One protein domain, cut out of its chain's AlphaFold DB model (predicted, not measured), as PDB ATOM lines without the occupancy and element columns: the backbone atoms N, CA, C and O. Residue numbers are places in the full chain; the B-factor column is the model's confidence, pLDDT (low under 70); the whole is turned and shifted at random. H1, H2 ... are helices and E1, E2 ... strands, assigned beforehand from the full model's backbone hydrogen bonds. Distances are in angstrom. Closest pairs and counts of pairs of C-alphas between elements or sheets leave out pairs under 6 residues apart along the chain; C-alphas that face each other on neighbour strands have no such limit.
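This is residues 273 to 401 of the 591 residues of an uncharacterized protein of Prevotella sp. P2-180 (UniProt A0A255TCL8). Two long strands, E1 and E2, each folded back on itself, make a twisted antiparallel sheet with short E3 at one edge; H1 crosses one face, H3 is over the opposite face, and H2 folds back beside H1. The printed 129 residues run H1 H2 E1 E2 H3 E3; sheet order is E2 E1 E3. The class is mixed, helices and strands; the whole is compact, radius of gyration of the C-alphas 14.2 A, spanning 38 by 36 by 29 A.

H1, residues 273 to 286, and H2, residues 289 to 302, form a hairpin and only just touch, with 3 pairs of C-alphas within 8 A, the closest Lys 277 and Ile 302 at 5.8 A. H1 runs across E1, residues 314 to 333, and E2, residues 343 to 357, 9.8 A over the sheet. N 315 and O 355 of this strand hairpin are 2.8 A apart. H3, residues 371 to 385, is slantwise over E2. E3, residues 390 to 392, pairs with E1: N 316 and O 390, 2.8 A. Every O i to N i+4 pair is within hydrogen-bond range in H1, 6 of 11 in H3, 4 of 10 in H2, where 8 of 11 O i to N i+3 pairs are.

H1, 20.4 A long, begins at C-alpha 273 (123.502, 155.753, 74.033); E3 ends at C-alpha 392 (130.799, 161.934, 69.202). E1 bends by 152 degrees at residue 330.

The printed part has no cut. Links H2 to E1 and E2 to H3 are long. Residues 309, 320 and 397 to 400 have pLDDT under 70.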
ATOM      1  N   HIS A 273     123.320 156.676  72.915       85.25
ATOM      2  CA  HIS A 273     123.502 155.753  74.033       85.25
ATOM      3  C   HIS A 273     123.530 154.289  73.598       85.25
ATOM      4  O   HIS A 273     124.440 153.540  73.965       85.25
ATOM      5  N   ASN A 274     122.543 153.844  72.820       90.06
ATOM      6  CA  ASN A 274     122.498 152.460  72.343       90.06
ATOM      7  C   ASN A 274     123.554 152.192  71.273       90.06
ATOM      8  O   ASN A 274     124.118 151.100  71.264       90.06
ATOM      9  N   PHE A 275     123.875 153.178  70.430       93.00
ATOM     10  CA  PHE A 275     125.036 153.091  69.543       93.00
ATOM     11  C   PHE A 275     126.310 152.789  70.333       93.00
ATOM     12  O   PHE A 275     127.040 151.855  70.000       93.00
ATOM     13  N   TYR A 276     126.531 153.492  71.442       96.69
ATOM     14  CA  TYR A 276     127.684 153.233  72.288       96.69
ATOM     15  C   TYR A 276     127.611 151.864  72.977       96.69
ATOM     16  O   TYR A 276     128.598 151.128  72.991       96.69
ATOM     17  N   LYS A 277     126.433 151.443  73.458       96.69
ATOM     18  CA  LYS A 277     126.236 150.071  73.964       96.69
ATOM     19  C   LYS A 277     126.573 149.015  72.913       96.69
ATOM     20  O   LYS A 277     127.145 147.992  73.277       96.69
ATOM     21  N   ALA A 278     126.245 149.237  71.641       97.75
ATOM     22  CA  ALA A 278     126.563 148.307  70.561       97.75
ATOM     23  C   ALA A 278     128.076 148.193  70.325       97.75
ATOM     24  O   ALA A 278     128.584 147.083  70.166       97.75
ATOM     25  N   LEU A 279     128.811 149.309  70.383       98.38
ATOM     26  CA  LEU A 279     130.279 149.299  70.358       98.38
ATOM     27  C   LEU A 279     130.848 148.477  71.528       98.38
ATOM     28  O   LEU A 279     131.650 147.560  71.343       98.38
ATOM     29  N   VAL A 280     130.372 148.734  72.745       98.25
ATOM     30  CA  VAL A 280     130.824 148.010  73.943       98.25
ATOM     31  C   VAL A 280     130.427 146.523  73.900       98.25
ATOM     32  O   VAL A 280     131.209 145.668  74.318       98.25
ATOM     33  N   LYS A 281     129.265 146.184  73.331       98.12
ATOM     34  CA  LYS A 281     128.820 144.800  73.091       98.12
ATOM     35  C   LYS A 281     129.814 144.043  72.213       98.12
ATOM     36  O   LYS A 281     130.242 142.961  72.611       98.12
ATOM     37  N   ILE A 282     130.239 144.636  71.089       98.38
ATOM     38  CA  ILE A 282     131.276 144.064  70.204       98.38
ATOM     39  C   ILE A 282     132.545 143.747  71.006       98.38
ATOM     40  O   ILE A 282     133.161 142.697  70.821       98.38
ATOM     41  N   THR A 283     132.930 144.634  71.928       98.31
ATOM     42  CA  THR A 283     134.115 144.415  72.766       98.31
ATOM     43  C   THR A 283     133.919 143.241  73.716       98.31
ATOM     44  O   THR A 283     134.795 142.387  73.809       98.31
ATOM     45  N   ILE A 284     132.776 143.155  74.402       98.44
ATOM     46  CA  ILE A 284     132.482 142.060  75.338       98.44
ATOM     47  C   ILE A 284     132.466 140.705  74.624       98.44
ATOM     48  O   ILE A 284     132.929 139.715  75.188       98.44
ATOM     49  N   ASP A 285     132.006 140.647  73.378       97.94
ATOM     50  CA  ASP A 285     132.055 139.424  72.575       97.94
ATOM     51  C   ASP A 285     133.474 138.963  72.232       97.94
ATOM     52  O   ASP A 285     133.716 137.761  72.110       97.94
ATOM     53  N   LEU A 286     134.416 139.897  72.084       98.00
ATOM     54  CA  LEU A 286     135.772 139.624  71.596       98.00
ATOM     55  C   LEU A 286     136.845 139.632  72.690       98.00
ATOM     56  O   LEU A 286     137.932 139.080  72.502       98.00
ATOM     57  N   ILE A 287     136.574 140.239  73.843       97.88
ATOM     58  CA  ILE A 287     137.546 140.325  74.929       97.88
ATOM     59  C   ILE A 287     137.807 138.931  75.530       97.88
ATOM     60  O   ILE A 287     136.880 138.132  75.663       97.88
ATOM     61  N   PRO A 288     139.043 138.572  75.904       96.56
ATOM     62  CA  PRO A 288     139.291 137.291  76.562       96.56
ATOM     63  C   PRO A 288     138.475 137.114  77.845       96.56
ATOM     64  O   PRO A 288     138.305 138.055  78.622       96.56
ATOM     65  N   SER A 289     137.998 135.888  78.084       94.88
ATOM     66  CA  SER A 289     137.067 135.591  79.181       94.88
ATOM     67  C   SER A 289     137.636 135.902  80.572       94.88
ATOM     68  O   SER A 289     136.867 136.150  81.496       94.88
ATOM     69  N   GLU A 290     138.968 135.957  80.713       95.31
ATOM     70  CA  GLU A 290     139.662 136.361  81.946       95.31
ATOM     71  C   GLU A 290     139.320 137.789  82.405       95.31
ATOM     72  O   GLU A 290     139.393 138.071  83.598       95.31
ATOM     73  N   TYR A 291     138.880 138.670  81.498       97.31
ATOM     74  CA  TYR A 291     138.533 140.058  81.826       97.31
ATOM     75  C   TYR A 291     137.044 140.285  82.107       97.31
ATOM     76  O   TYR A 291     136.683 141.316  82.669       97.31
ATOM     77  N   LEU A 292     136.164 139.336  81.771       96.88
ATOM     78  CA  LEU A 292     134.718 139.471  82.000       96.88
ATOM     79  C   LEU A 292     134.328 139.732  83.470       96.88
ATOM     80  O   LEU A 292     133.378 140.491  83.685       96.88
ATOM     81  N   PRO A 293     135.020 139.183  84.494       95.88
ATOM     82  CA  PRO A 293     134.731 139.517  85.889       95.88
ATOM     83  C   PRO A 293     134.809 141.018  86.204       95.88
ATOM     84  O   PRO A 293     134.064 141.474  87.069       95.88
ATOM     85  N   HIS A 294     135.636 141.765  85.469       96.06
ATOM     86  CA  HIS A 294     135.854 143.207  85.631       96.06
ATOM     87  C   HIS A 294     134.812 144.073  84.906       96.06
ATOM     88  O   HIS A 294     134.757 145.281  85.106       96.06
ATOM     89  N   LEU A 295     133.957 143.453  84.084       97.25
ATOM     90  CA  LEU A 295     132.958 144.115  83.235       97.25
ATOM     91  C   LEU A 295     131.521 143.933  83.735       97.25
ATOM     92  O   LEU A 295     130.566 144.156  82.991       97.25
ATOM     93  N   ARG A 296     131.321 143.490  84.982       93.69
ATOM     94  CA  ARG A 296     129.981 143.177  85.518       93.69
ATOM     95  C   ARG A 296     129.031 144.371  85.456       93.69
ATOM     96  O   ARG A 296     127.883 144.201  85.045       93.69
ATOM     97  N   ASN A 297     129.514 145.559  85.808       89.44
ATOM     98  CA  ASN A 297     128.722 146.786  85.768       89.44
ATOM     99  C   ASN A 297     128.466 147.236  84.328       89.44
ATOM    100  O   ASN A 297     127.324 147.527  83.976       89.44
ATOM    101  N   THR A 298     129.479 147.175  83.460       95.69
ATOM    102  CA  THR A 298     129.321 147.392  82.015       95.69
ATOM    103  C   THR A 298     128.225 146.496  81.425       95.69
ATOM    104  O   THR A 298     127.326 146.963  80.724       95.69
ATOM    105  N   ILE A 299     128.248 145.201  81.750       95.38
ATOM    106  CA  ILE A 299     127.258 144.215  81.303       95.38
ATOM    107  C   ILE A 299     125.877 144.523  81.900       95.38
ATOM    108  O   ILE A 299     124.865 144.422  81.200       95.38
ATOM    109  N   ALA A 300     125.799 144.915  83.174       83.69
ATOM    110  CA  ALA A 300     124.550 145.342  83.800       83.69
ATOM    111  C   ALA A 300     123.948 146.564  83.085       83.69
ATOM    112  O   ALA A 300     122.741 146.583  82.829       83.69
ATOM    113  N   TRP A 301     124.777 147.528  82.688       91.06
ATOM    114  CA  TRP A 301     124.368 148.726  81.954       91.06
ATOM    115  C   TRP A 301     123.870 148.416  80.541       91.06
ATOM    116  O   TRP A 301     122.788 148.867  80.145       91.06
ATOM    117  N   ILE A 302     124.588 147.573  79.795       92.12
ATOM    118  CA  ILE A 302     124.126 147.077  78.487       92.12
ATOM    119  C   ILE A 302     122.770 146.387  78.628       92.12
ATOM    120  O   ILE A 302     121.871 146.590  77.815       92.12
ATOM    121  N   ASN A 303     122.586 145.627  79.707       84.38
ATOM    122  CA  ASN A 303     121.334 144.943  80.002       84.38
ATOM    123  C   ASN A 303     120.212 145.855  80.525       84.38
ATOM    124  O   ASN A 303     119.129 145.343  80.806       84.38
ATOM    125  N   GLY A 304     120.450 147.160  80.686       79.06
ATOM    126  CA  GLY A 304     119.472 148.108  81.230       79.06
ATOM    127  C   GLY A 304     119.188 147.923  82.724       79.06
ATOM    128  O   GLY A 304     118.205 148.453  83.226       79.06
ATOM    129  N   LYS A 305     120.027 147.160  83.435       73.56
ATOM    130  CA  LYS A 305     119.943 146.968  84.892       73.56
ATOM    131  C   LYS A 305     120.674 148.061  85.669       73.56
ATOM    132  O   LYS A 305     120.404 148.238  86.850       73.56
ATOM    133  N   LEU A 306     121.591 148.756  85.000       72.06
ATOM    134  CA  LEU A 306     122.340 149.895  85.514       72.06
ATOM    135  C   LEU A 306     122.100 151.097  84.594       72.06
ATOM    136  O   LEU A 306     122.167 150.965  83.368       72.06
ATOM    137  N   GLY A 307     121.807 152.256  85.177       71.12
ATOM    138  CA  GLY A 307     121.719 153.522  84.456       71.12
ATOM    139  C   GLY A 307     123.072 154.224  84.447       71.12
ATOM    140  O   GLY A 307     123.706 154.325  85.490       71.12
ATOM    141  N   LEU A 308     123.487 154.728  83.286       71.31
ATOM    142  CA  LEU A 308     124.637 155.622  83.168       71.31
ATOM    143  C   LEU A 308     124.146 156.923  82.544       71.31
ATOM    144  O   LEU A 308     123.904 156.934  81.342       71.31
ATOM    145  N   PRO A 309     123.934 157.995  83.326       63.31
ATOM    146  CA  PRO A 309     123.426 159.259  82.791       63.31
ATOM    147  C   PRO A 309     124.458 159.977  81.914       63.31
ATOM    148  O   PRO A 309     124.091 160.833  81.113       63.31
ATOM    149  N   LYS A 310     125.741 159.633  82.073       76.75
ATOM    150  CA  LYS A 310     126.849 160.145  81.277       76.75
ATOM    151  C   LYS A 310     127.768 159.002  80.877       76.75
ATOM    152  O   LYS A 310     128.049 158.114  81.681       76.75
ATOM    153  N   THR A 311     128.241 159.049  79.646       84.44
ATOM    154  CA  THR A 311     129.245 158.145  79.099       84.44
ATOM    155  C   THR A 311     130.357 158.956  78.434       84.44
ATOM    156  O   THR A 311     130.117 160.075  77.973       84.44
ATOM    157  N   PRO A 312     131.590 158.429  78.390       88.44
ATOM    158  CA  PRO A 312     132.679 159.083  77.674       88.44
ATOM    159  C   PRO A 312     132.380 159.120  76.172       88.44
ATOM    160  O   PRO A 312     131.814 158.167  75.624       88.44
ATOM    161  N   SER A 313     132.787 160.194  75.494       88.62
ATOM    162  CA  SER A 313     132.606 160.304  74.047       88.62
ATOM    163  C   SER A 313     133.317 159.166  73.316       88.62
ATOM    164  O   SER A 313     134.409 158.730  73.692       88.62
ATOM    165  N   CYS A 314     132.715 158.721  72.217       94.19
ATOM    166  CA  CYS A 314     133.416 157.921  71.224       94.19
ATOM    167  C   CYS A 314     134.172 158.873  70.300       94.19
ATOM    168  O   CYS A 314     133.649 159.913  69.908       94.19
ATOM    169  N   LEU A 315     135.389 158.519  69.918       95.81
ATOM    170  CA  LEU A 315     136.125 159.198  68.863       95.81
ATOM    171  C   LEU A 315     135.878 158.473  67.542       95.81
ATOM    172  O   LEU A 315     135.833 157.244  67.523       95.81
ATOM    173  N   PHE A 316     135.747 159.196  66.436       92.94
ATOM    174  CA  PHE A 316     135.678 158.587  65.112       92.94
ATOM    175  C   PHE A 316     136.543 159.312  64.086       92.94
ATOM    176  O   PHE A 316     136.845 160.495  64.221       92.94
ATOM    177  N   MET A 317     136.943 158.583  63.049       85.69
ATOM    178  CA  MET A 317     137.705 159.111  61.920       85.69
ATOM    179  C   MET A 317     137.270 158.416  60.634       85.69
ATOM    180  O   MET A 317     137.134 157.192  60.604       85.69
ATOM    181  N   VAL A 318     137.071 159.199  59.576       82.31
ATOM    182  CA  VAL A 318     136.771 158.706  58.227       82.31
ATOM    183  C   VAL A 318     138.060 158.653  57.420       82.31
ATOM    184  O   VAL A 318     138.907 159.537  57.513       82.31
ATOM    185  N   PHE A 319     138.209 157.608  56.619       78.44
ATOM    186  CA  PHE A 319     139.407 157.325  55.853       78.44
ATOM    187  C   PHE A 319     139.091 157.229  54.362       78.44
ATOM    188  O   PHE A 319     138.009 156.787  53.983       78.44
ATOM    189  N   PRO A 320     140.062 157.536  53.486       67.44
ATOM    190  CA  PRO A 320     139.863 157.509  52.036       67.44
ATOM    191  C   PRO A 320     139.836 156.088  51.440       67.44
ATOM    192  O   PRO A 320     139.977 155.911  50.230       67.44
ATOM    193  N   TYR A 321     139.719 155.053  52.272       73.25
ATOM    194  CA  TYR A 321     139.738 153.653  51.865       73.25
ATOM    195  C   TYR A 321     138.784 152.820  52.712       73.25
ATOM    196  O   TYR A 321     138.593 153.083  53.897       73.25
ATOM    197  N   VAL A 322     138.228 151.778  52.096       78.69
ATOM    198  CA  VAL A 322     137.195 150.927  52.689       78.69
ATOM    199  C   VAL A 322     137.813 149.615  53.162       78.69
ATOM    200  O   VAL A 322     138.391 148.865  52.373       78.69
ATOM    201  N   ALA A 323     137.664 149.310  54.447       80.25
ATOM    202  CA  ALA A 323     137.989 148.006  54.997       80.25
ATOM    203  C   ALA A 323     137.015 146.948  54.435       80.25
ATOM    204  O   ALA A 323     135.800 147.100  54.582       80.25
ATOM    205  N   PRO A 324     137.510 145.856  53.819       73.19
ATOM    206  CA  PRO A 324     136.648 144.834  53.217       73.19
ATOM    207  C   PRO A 324     135.879 144.014  54.261       73.19
ATOM    208  O   PRO A 324     134.840 143.434  53.954       73.19
ATOM    209  N   HIS A 325     136.401 143.952  55.486       83.50
ATOM    210  CA  HIS A 325     135.769 143.335  56.641       83.50
ATOM    211  C   HIS A 325     136.074 144.169  57.885       83.50
ATOM    212  O   HIS A 325     137.137 144.796  57.940       83.50
ATOM    213  N   PRO A 326     135.178 144.161  58.882       92.50
ATOM    214  CA  PRO A 326     135.440 144.839  60.133       92.50
ATOM    215  C   PRO A 326     136.575 144.157  60.902       92.50
ATOM    216  O   PRO A 326     136.689 142.928  60.896       92.50
ATOM    217  N   TYR A 327     137.385 144.957  61.586       92.44
ATOM    218  CA  TYR A 327     138.426 144.477  62.491       92.44
ATOM    219  C   TYR A 327     138.477 145.316  63.764       92.44
ATOM    220  O   TYR A 327     138.047 146.471  63.778       92.44
ATOM    221  N   VAL A 328     138.962 144.709  64.843       96.12
ATOM    222  CA  VAL A 328     138.927 145.267  66.198       96.12
ATOM    223  C   VAL A 328     140.279 145.077  66.864       96.12
ATOM    224  O   VAL A 328     140.787 143.959  66.894       96.12
ATOM    225  N   ASP A 329     140.807 146.150  67.443       95.50
ATOM    226  CA  ASP A 329     141.969 146.133  68.326       95.50
ATOM    227  C   ASP A 329     141.540 146.500  69.748       95.50
ATOM    228  O   ASP A 329     141.016 147.589  69.978       95.50
ATOM    229  N   ILE A 330     141.762 145.595  70.700       98.12
ATOM    230  CA  ILE A 330     141.459 145.774  72.123       98.12
ATOM    231  C   ILE A 330     142.775 145.945  72.883       98.12
ATOM    232  O   ILE A 330     143.617 145.047  72.901       98.12
ATOM    233  N   TYR A 331     142.923 147.081  73.550       97.88
ATOM    234  CA  TYR A 331     144.071 147.460  74.364       97.88
ATOM    235  C   TYR A 331     143.702 147.297  75.834       97.88
ATOM    236  O   TYR A 331     142.965 148.111  76.386       97.88
ATOM    237  N   VAL A 332     144.226 146.254  76.476       98.19
ATOM    238  CA  VAL A 332     144.045 146.024  77.914       98.19
ATOM    239  C   VAL A 332     145.247 146.574  78.669       98.19
ATOM    240  O   VAL A 332     146.379 146.136  78.457       98.19
ATOM    241  N   ASN A 333     145.024 147.540  79.550       97.19
ATOM    242  CA  ASN A 333     146.071 148.198  80.323       97.19
ATOM    243  C   ASN A 333     146.756 147.198  81.267       97.19
ATOM    244  O   ASN A 333     146.117 146.575  82.115       97.19
ATOM    245  N   LYS A 334     148.081 147.058  81.145       96.19
ATOM    246  CA  LYS A 334     148.871 146.138  81.978       96.19
ATOM    247  C   LYS A 334     148.993 146.603  83.433       96.19
ATOM    248  O   LYS A 334     149.370 145.804  84.286       96.19
ATOM    249  N   LYS A 335     148.729 147.884  83.716       93.50
ATOM    250  CA  LYS A 335     148.849 148.498  85.048       93.50
ATOM    251  C   LYS A 335     147.605 149.342  85.373       93.50
ATOM    252  O   LYS A 335     147.648 150.562  85.207       93.50
ATOM    253  N   PRO A 336     146.513 148.715  85.852       86.88
ATOM    254  CA  PRO A 336     145.325 149.421  86.328       86.88
ATOM    255  C   PRO A 336     145.644 150.556  87.309       86.88
ATOM    256  O   PRO A 336     146.528 150.421  88.156       86.88
ATOM    257  N   GLY A 337     144.901 151.664  87.228       81.50
ATOM    258  CA  GLY A 337     145.033 152.793  88.158       81.50
ATOM    259  C   GLY A 337     146.195 153.754  87.876       81.50
ATOM    260  O   GLY A 337     146.413 154.677  88.653       81.50
ATOM    261  N   ASN A 338     146.916 153.598  86.761       86.94
ATOM    262  CA  ASN A 338     147.983 154.512  86.328       86.94
ATOM    263  C   ASN A 338     147.478 155.799  85.635       86.94
ATOM    264  O   ASN A 338     148.243 156.440  84.920       86.94
ATOM    265  N   GLY A 339     146.201 156.156  85.810       87.81
ATOM    266  CA  GLY A 339     145.581 157.312  85.151       87.81
ATOM    267  C   GLY A 339     145.122 157.064  83.710       87.81
ATOM    268  O   GLY A 339     144.766 158.019  83.026       87.81
ATOM    269  N   HIS A 340     145.096 155.807  83.251       94.31
ATOM    270  CA  HIS A 340     144.535 155.423  81.955       94.31
ATOM    271  C   HIS A 340     143.426 154.365  82.104       94.31
ATOM    272  O   HIS A 340     143.554 153.502  82.978       94.31
ATOM    273  N   PRO A 341     142.400 154.389  81.229       96.44
ATOM    274  CA  PRO A 341     141.357 153.370  81.142       96.44
ATOM    275  C   PRO A 341     141.915 151.959  81.081       96.44
ATOM    276  O   PRO A 341     142.975 151.715  80.488       96.44
ATOM    277  N   PHE A 342     141.185 151.019  81.673       97.50
ATOM    278  CA  PHE A 342     141.581 149.623  81.678       97.50
ATOM    279  C   PHE A 342     141.456 149.002  80.291       97.50
ATOM    280  O   PHE A 342     142.321 148.216  79.903       97.50
ATOM    281  N   ILE A 343     140.406 149.351  79.540       98.25
ATOM    282  CA  ILE A 343     140.176 148.837  78.189       98.25
ATOM    283  C   ILE A 343     139.870 149.990  77.236       98.25
ATOM    284  O   ILE A 343     138.891 150.717  77.413       98.25
ATOM    285  N   THR A 344     140.681 150.077  76.186       98.12
ATOM    286  CA  THR A 344     140.491 150.969  75.038       98.12
ATOM    287  C   THR A 344     140.367 150.128  73.782       98.12
ATOM    288  O   THR A 344     141.015 149.090  73.661       98.12
ATOM    289  N   VAL A 345     139.527 150.544  72.844       98.56
ATOM    290  CA  VAL A 345     139.180 149.755  71.665       98.56
ATOM    291  C   VAL A 345     139.197 150.632  70.430       98.56
ATOM    292  O   VAL A 345     138.714 151.759  70.463       98.56
ATOM    293  N   ILE A 346     139.732 150.094  69.337       97.31
ATOM    294  CA  ILE A 346     139.601 150.662  67.996       97.31
ATOM    295  C   ILE A 346     138.842 149.652  67.140       97.31
ATOM    296  O   ILE A 346     139.307 148.536  66.922       97.31
ATOM    297  N   LEU A 347     137.668 150.041  66.659       97.38
ATOM    298  CA  LEU A 347     136.841 149.270  65.736       97.38
ATOM    299  C   LEU A 347     136.897 149.923  64.359       97.38
ATOM    300  O   LEU A 347     136.506 151.077  64.209       97.38
ATOM    301  N   ARG A 348     137.322 149.177  63.341       93.75
ATOM    302  CA  ARG A 348     137.287 149.598  61.939       93.75
ATOM    303  C   ARG A 348     136.121 148.938  61.223       93.75
ATOM    304  O   ARG A 348     136.013 147.713  61.253       93.75
ATOM    305  N   ILE A 349     135.282 149.717  60.547       93.12
ATOM    306  CA  ILE A 349     134.176 149.219  59.719       93.12
ATOM    307  C   ILE A 349     134.103 150.086  58.465       93.12
ATOM    308  O   ILE A 349     133.931 151.293  58.573       93.12
ATOM    309  N   LEU A 350     134.177 149.477  57.278       89.62
ATOM    310  CA  LEU A 350     134.147 150.208  56.006       89.62
ATOM    311  C   LEU A 350     135.215 151.318  55.984       89.62
ATOM    312  O   LEU A 350     136.391 151.042  56.210       89.62
ATOM    313  N   ASP A 351     134.824 152.551  55.698       85.94
ATOM    314  CA  ASP A 351     135.680 153.733  55.631       85.94
ATOM    315  C   ASP A 351     135.904 154.420  56.986       85.94
ATOM    316  O   ASP A 351     136.639 155.398  57.046       85.94
ATOM    317  N   ILE A 352     135.306 153.948  58.081       90.50
ATOM    318  CA  ILE A 352     135.327 154.633  59.379       90.50
ATOM    319  C   ILE A 352     136.005 153.786  60.461       90.50
ATOM    320  O   ILE A 352     135.953 152.552  60.459       90.50
ATOM    321  N   ALA A 353     136.674 154.457  61.396       93.94
ATOM    322  CA  ALA A 353     137.116 153.867  62.651       93.94
ATOM    323  C   ALA A 353     136.433 154.550  63.833       93.94
ATOM    324  O   ALA A 353     136.245 155.763  63.813       93.94
ATOM    325  N   TYR A 354     136.144 153.772  64.870       97.69
ATOM    326  CA  TYR A 354     135.664 154.224  66.166       97.69
ATOM    327  C   TYR A 354     136.699 153.867  67.227       97.69
ATOM    328  O   TYR A 354     137.028 152.692  67.384       97.69
ATOM    329  N   MET A 355     137.201 154.859  67.953       98.06
ATOM    330  CA  MET A 355     138.076 154.683  69.107       98.06
ATOM    331  C   MET A 355     137.304 155.047  70.374       98.06
ATOM    332  O   MET A 355     136.770 156.147  70.497       98.06
ATOM    333  N   TYR A 356     137.207 154.115  71.314       98.12
ATOM    334  CA  TYR A 356     136.395 154.281  72.517       98.12
ATOM    335  C   TYR A 356     136.950 153.477  73.687       98.12
ATOM    336  O   TYR A 356     137.733 152.548  73.507       98.12
ATOM    337  N   ILE A 357     136.542 153.834  74.901       97.62
ATOM    338  CA  ILE A 357     136.859 153.063  76.110       97.62
ATOM    339  C   ILE A 357     135.663 152.219  76.538       97.62
ATOM    340  O   ILE A 357     134.555 152.411  76.038       97.62
ATOM    341  N   ILE A 358     135.873 151.303  77.477       97.00
ATOM    342  CA  ILE A 358     134.788 150.550  78.112       97.00
ATOM    343  C   ILE A 358     134.399 151.244  79.420       97.00
ATOM    344  O   ILE A 358     135.264 151.417  80.275       97.00
ATOM    345  N   PRO A 359     133.134 151.669  79.593       93.44
ATOM    346  CA  PRO A 359     132.706 152.325  80.820       93.44
ATOM    347  C   PRO A 359     132.481 151.290  81.926       93.44
ATOM    348  O   PRO A 359     132.232 150.115  81.646       93.44
ATOM    349  N   GLU A 360     132.489 151.738  83.182       89.38
ATOM    350  CA  GLU A 360     132.140 150.911  84.349       89.38
ATOM    351  C   GLU A 360     132.993 149.646  84.531       89.38
ATOM    352  O   GLU A 360     132.513 148.612  85.004       89.38
ATOM    353  N   VAL A 361     134.274 149.725  84.172       92.69
ATOM    354  CA  VAL A 361     135.249 148.711  84.575       92.69
ATOM    355  C   VAL A 361     135.610 148.927  86.045       92.69
ATOM    356  O   VAL A 361     135.952 150.040  86.452       92.69
ATOM    357  N   ASP A 362     135.592 147.864  86.847       89.56
ATOM    358  CA  ASP A 362     135.913 147.934  88.281       89.56
ATOM    359  C   ASP A 362     137.313 148.523  88.565       89.56
ATOM    360  O   ASP A 362     137.485 149.342  89.473       89.56
ATOM    361  N   PHE A 363     138.307 148.180  87.746       90.19
ATOM    362  CA  PHE A 363     139.678 148.674  87.834       90.19
ATOM    363  C   PHE A 363     139.812 150.183  87.639       90.19
ATOM    364  O   PHE A 363     140.725 150.790  88.208       90.19
ATOM    365  N   ASP A 364     138.900 150.783  86.879       89.81
ATOM    366  CA  ASP A 364     138.917 152.209  86.577       89.81
ATOM    367  C   ASP A 364     138.326 153.047  87.711       89.81
ATOM    368  O   ASP A 364     138.517 154.262  87.732       89.81
ATOM    369  N   LYS A 365     137.637 152.420  88.678       83.94
ATOM    370  CA  LYS A 365     137.049 153.082  89.860       83.94
ATOM    371  C   LYS A 365     136.192 154.305  89.486       83.94
ATOM    372  O   LYS A 365     136.141 155.294  90.219       83.94
ATOM    373  N   GLY A 366     135.557 154.234  88.312       80.06
ATOM    374  CA  GLY A 366     134.718 155.274  87.711       80.06
ATOM    375  C   GLY A 366     135.459 156.535  87.230       80.06
ATOM    376  O   GLY A 366     134.834 157.556  86.956       80.06
ATOM    377  N   LEU A 367     136.787 156.523  87.110       80.88
ATOM    378  CA  LEU A 367     137.543 157.728  86.746       80.88
ATOM    379  C   LEU A 367     137.227 158.268  85.342       80.88
ATOM    380  O   LEU A 367     137.365 159.465  85.131       80.88
ATOM    381  N   PHE A 368     136.793 157.423  84.404       87.44
ATOM    382  CA  PHE A 368     136.729 157.759  82.976       87.44
ATOM    383  C   PHE A 368     135.303 157.960  82.443       87.44
ATOM    384  O   PHE A 368     134.915 157.398  81.421       87.44
ATOM    385  N   VAL A 369     134.504 158.765  83.147       77.69
ATOM    386  CA  VAL A 369     133.105 159.076  82.777       77.69
ATOM    387  C   VAL A 369     132.951 160.377  81.977       77.69
ATOM    388  O   VAL A 369     131.868 160.670  81.473       77.69
ATOM    389  N   SER A 370     134.011 161.182  81.855       78.06
ATOM    390  CA  SER A 370     134.007 162.432  81.084       78.06
ATOM    391  C   SER A 370     135.258 162.589  80.223       78.06
ATOM    392  O   SER A 370     136.344 162.133  80.579       78.06
ATOM    393  N   ASP A 371     135.127 163.313  79.114       83.81
ATOM    394  CA  ASP A 371     136.232 163.551  78.178       83.81
ATOM    395  C   ASP A 371     137.439 164.258  78.810       83.81
ATOM    396  O   ASP A 371     138.573 164.030  78.394       83.81
ATOM    397  N   GLU A 372     137.216 165.095  79.827       85.81
ATOM    398  CA  GLU A 372     138.274 165.813  80.555       85.81
ATOM    399  C   GLU A 372     139.255 164.849  81.229       85.81
ATOM    400  O   GLU A 372     140.467 165.064  81.218       85.81
ATOM    401  N   THR A 373     138.741 163.735  81.755       87.88
ATOM    402  CA  THR A 373     139.549 162.701  82.419       87.88
ATOM    403  C   THR A 373     140.337 161.834  81.435       87.88
ATOM    404  O   THR A 373     141.239 161.102  81.838       87.88
ATOM    405  N   LEU A 374     140.036 161.939  80.137       93.31
ATOM    406  CA  LEU A 374     140.626 161.123  79.080       93.31
ATOM    407  C   LEU A 374     141.681 161.859  78.243       93.31
ATOM    408  O   LEU A 374     142.303 161.235  77.389       93.31
ATOM    409  N   ILE A 375     141.936 163.149  78.489       90.31
ATOM    410  CA  ILE A 375     142.859 163.963  77.673       90.31
ATOM    411  C   ILE A 375     144.238 163.298  77.547       90.31
ATOM    412  O   ILE A 375     144.701 163.031  76.439       90.31
ATOM    413  N   ASN A 376     144.872 162.967  78.676       91.25
ATOM    414  CA  ASN A 376     146.201 162.344  78.679       91.25
ATOM    415  C   ASN A 376     146.197 160.945  78.058       91.25
ATOM    416  O   ASN A 376     147.186 160.530  77.458       91.25
ATOM    417  N   HIS A 377     145.087 160.219  78.192       95.00
ATOM    418  CA  HIS A 377     144.934 158.921  77.560       95.00
ATOM    419  C   HIS A 377     144.897 159.044  76.037       95.00
ATOM    420  O   HIS A 377     145.657 158.359  75.354       95.00
ATOM    421  N   TRP A 378     144.086 159.957  75.505       94.88
ATOM    422  CA  TRP A 378     143.979 160.155  74.066       94.88
ATOM    423  C   TRP A 378     145.256 160.710  73.441       94.88
ATOM    424  O   TRP A 378     145.621 160.269  72.356       94.88
ATOM    425  N   LEU A 379     146.010 161.558  74.149       92.31
ATOM    426  CA  LEU A 379     147.322 162.025  73.679       92.31
ATOM    427  C   LEU A 379     148.297 160.877  73.374       92.31
ATOM    428  O   LEU A 379     149.100 160.992  72.450       92.31
ATOM    429  N   ASP A 380     148.245 159.769  74.116       91.44
ATOM    430  CA  ASP A 380     149.088 158.607  73.825       91.44
ATOM    431  C   ASP A 380     148.640 157.856  72.568       91.44
ATOM    432  O   ASP A 380     149.483 157.421  71.783       91.44
ATOM    433  N   PHE A 381     147.333 157.750  72.335       93.81
ATOM    434  CA  PHE A 381     146.797 157.125  71.126       93.81
ATOM    435  C   PHE A 381     147.017 158.003  69.889       93.81
ATOM    436  O   PHE A 381     147.381 157.480  68.835       93.81
ATOM    437  N   TYR A 382     146.905 159.327  70.014       92.25
ATOM    438  CA  TYR A 382     147.126 160.264  68.910       92.25
ATOM    439  C   TYR A 382     148.563 160.265  68.394       92.25
ATOM    440  O   TYR A 382     148.787 160.451  67.200       92.25
ATOM    441  N   LYS A 383     149.549 159.963  69.248       88.38
ATOM    442  CA  LYS A 383     150.938 159.771  68.794       88.38
ATOM    443  C   LYS A 383     151.052 158.667  67.744       88.38
ATOM    444  O   LYS A 383     151.912 158.765  66.876       88.38
ATOM    445  N   VAL A 384     150.215 157.631  67.832       86.44
ATOM    446  CA  VAL A 384     150.246 156.468  66.931       86.44
ATOM    447  C   VAL A 384     149.266 156.625  65.772       86.44
ATOM    448  O   VAL A 384     149.617 156.344  64.628       86.44
ATOM    449  N   TYR A 385     148.053 157.094  66.062       86.44
ATOM    450  CA  TYR A 385     146.927 157.099  65.126       86.44
ATOM    451  C   TYR A 385     146.596 158.475  64.533       86.44
ATOM    452  O   TYR A 385     145.636 158.579  63.773       86.44
ATOM    453  N   GLY A 386     147.369 159.516  64.858       84.75
ATOM    454  CA  GLY A 386     147.069 160.903  64.495       84.75
ATOM    455  C   GLY A 386     146.015 161.537  65.407       84.75
ATOM    456  O   GLY A 386     145.361 160.847  66.188       84.75
ATOM    457  N   ASP A 387     145.855 162.854  65.316       82.06
ATOM    458  CA  ASP A 387     144.962 163.681  66.142       82.06
ATOM    459  C   ASP A 387     143.706 164.179  65.398       82.06
ATOM    460  O   ASP A 387     142.891 164.892  65.972       82.06
ATOM    461  N   GLU A 388     143.486 163.734  64.155       85.75
ATOM    462  CA  GLU A 388     142.346 164.097  63.288       85.75
ATOM    463  C   GLU A 388     140.994 163.472  63.741       85.75
ATOM    464  O   GLU A 388     140.035 163.404  62.971       85.75
ATOM    465  N   TRP A 389     140.902 162.957  64.973       89.06
ATOM    466  CA  TRP A 389     139.724 162.251  65.490       89.06
ATOM    467  C   TRP A 389     138.622 163.217  65.940       89.06
ATOM    468  O   TRP A 389     138.855 164.145  66.715       89.06
ATOM    469  N   ILE A 390     137.388 162.945  65.520       85.81
ATOM    470  CA  ILE A 390     136.202 163.737  65.855       85.81
ATOM    471  C   ILE A 390     135.484 163.102  67.045       85.81
ATOM    472  O   ILE A 390     135.286 161.890  67.095       85.81
ATOM    473  N   LYS A 391     135.069 163.925  68.009       89.31
ATOM    474  CA  LYS A 391     134.291 163.475  69.168       89.31
ATOM    475  C   LYS A 391     132.816 163.311  68.810       89.31
ATOM    476  O   LYS A 391     132.213 164.212  68.235       89.31
ATOM    477  N   GLN A 392     132.230 162.199  69.234       85.44
ATOM    478  CA  GLN A 392     130.799 161.934  69.202       85.44
ATOM    479  C   GLN A 392     130.290 161.717  70.625       85.44
ATOM    480  O   GLN A 392     130.727 160.791  71.311       85.44
ATOM    481  N   ASP A 393     129.347 162.561  71.050       83.12
ATOM    482  CA  ASP A 393     128.664 162.394  72.332       83.12
ATOM    483  C   ASP A 393     127.825 161.113  72.321       83.12
ATOM    484  O   ASP A 393     126.960 160.914  71.466       83.12
ATOM    485  N   THR A 394     128.092 160.250  73.293       86.25
ATOM    486  CA  THR A 394     127.467 158.939  73.481       86.25
ATOM    487  C   THR A 394     126.436 158.925  74.604       86.25
ATOM    488  O   THR A 394     125.753 157.920  74.771       86.25
ATOM    489  N   SER A 395     126.304 160.013  75.369       77.88
ATOM    490  CA  SER A 395     125.446 160.065  76.563       77.88
ATOM    491  C   SER A 395     123.970 160.287  76.227       77.88
ATOM    492  O   SER A 395     123.100 160.109  77.076       77.88
ATOM    493  N   CYS A 396     123.673 160.729  75.001       70.12
ATOM    494  CA  CYS A 396     122.326 161.115  74.608       70.12
ATOM    495  C   CYS A 396     121.407 159.895  74.420       70.12
ATOM    496  O   CYS A 396     121.607 159.067  73.524       70.12
ATOM    497  N   ILE A 397     120.365 159.830  75.254       68.31
ATOM    498  CA  ILE A 397     119.297 158.818  75.213       68.31
ATOM    499  C   ILE A 397     118.107 159.223  74.336       68.31
ATOM    500  O   ILE A 397     117.202 158.415  74.136       68.31
ATOM    501  N   ASN A 398     118.077 160.465  73.847       62.47
ATOM    502  CA  ASN A 398     116.997 160.935  72.992       62.47
ATOM    503  C   ASN A 398     117.144 160.328  71.600       62.47
ATOM    504  O   ASN A 398     118.258 160.175  71.093       62.47
ATOM    505  N   TYR A 399     116.008 159.990  70.993       69.44
ATOM    506  CA  TYR A 399     116.001 159.534  69.616       69.44
ATOM    507  C   TYR A 399     116.377 160.683  68.689       69.44
ATOM    508  O   TYR A 399     115.855 161.791  68.802       69.44
ATOM    509  N   SER A 400     117.270 160.399  67.756       62.06
ATOM    510  CA  SER A 400     117.619 161.294  66.668       62.06
ATOM    511  C   SER A 400     117.841 160.506  65.389       62.06
ATOM    512  O   SER A 400     118.140 159.305  65.398       62.06
ATOM    513  N   SER A 401     117.679 161.208  64.276       70.25
ATOM    514  CA  SER A 401     118.075 160.713  62.970       70.25
ATOM    515  C   SER A 401     119.595 160.829  62.810       70.25
ATOM    516  O   SER A 401     120.141 161.923  62.984       70.25
TER     517      SER A 401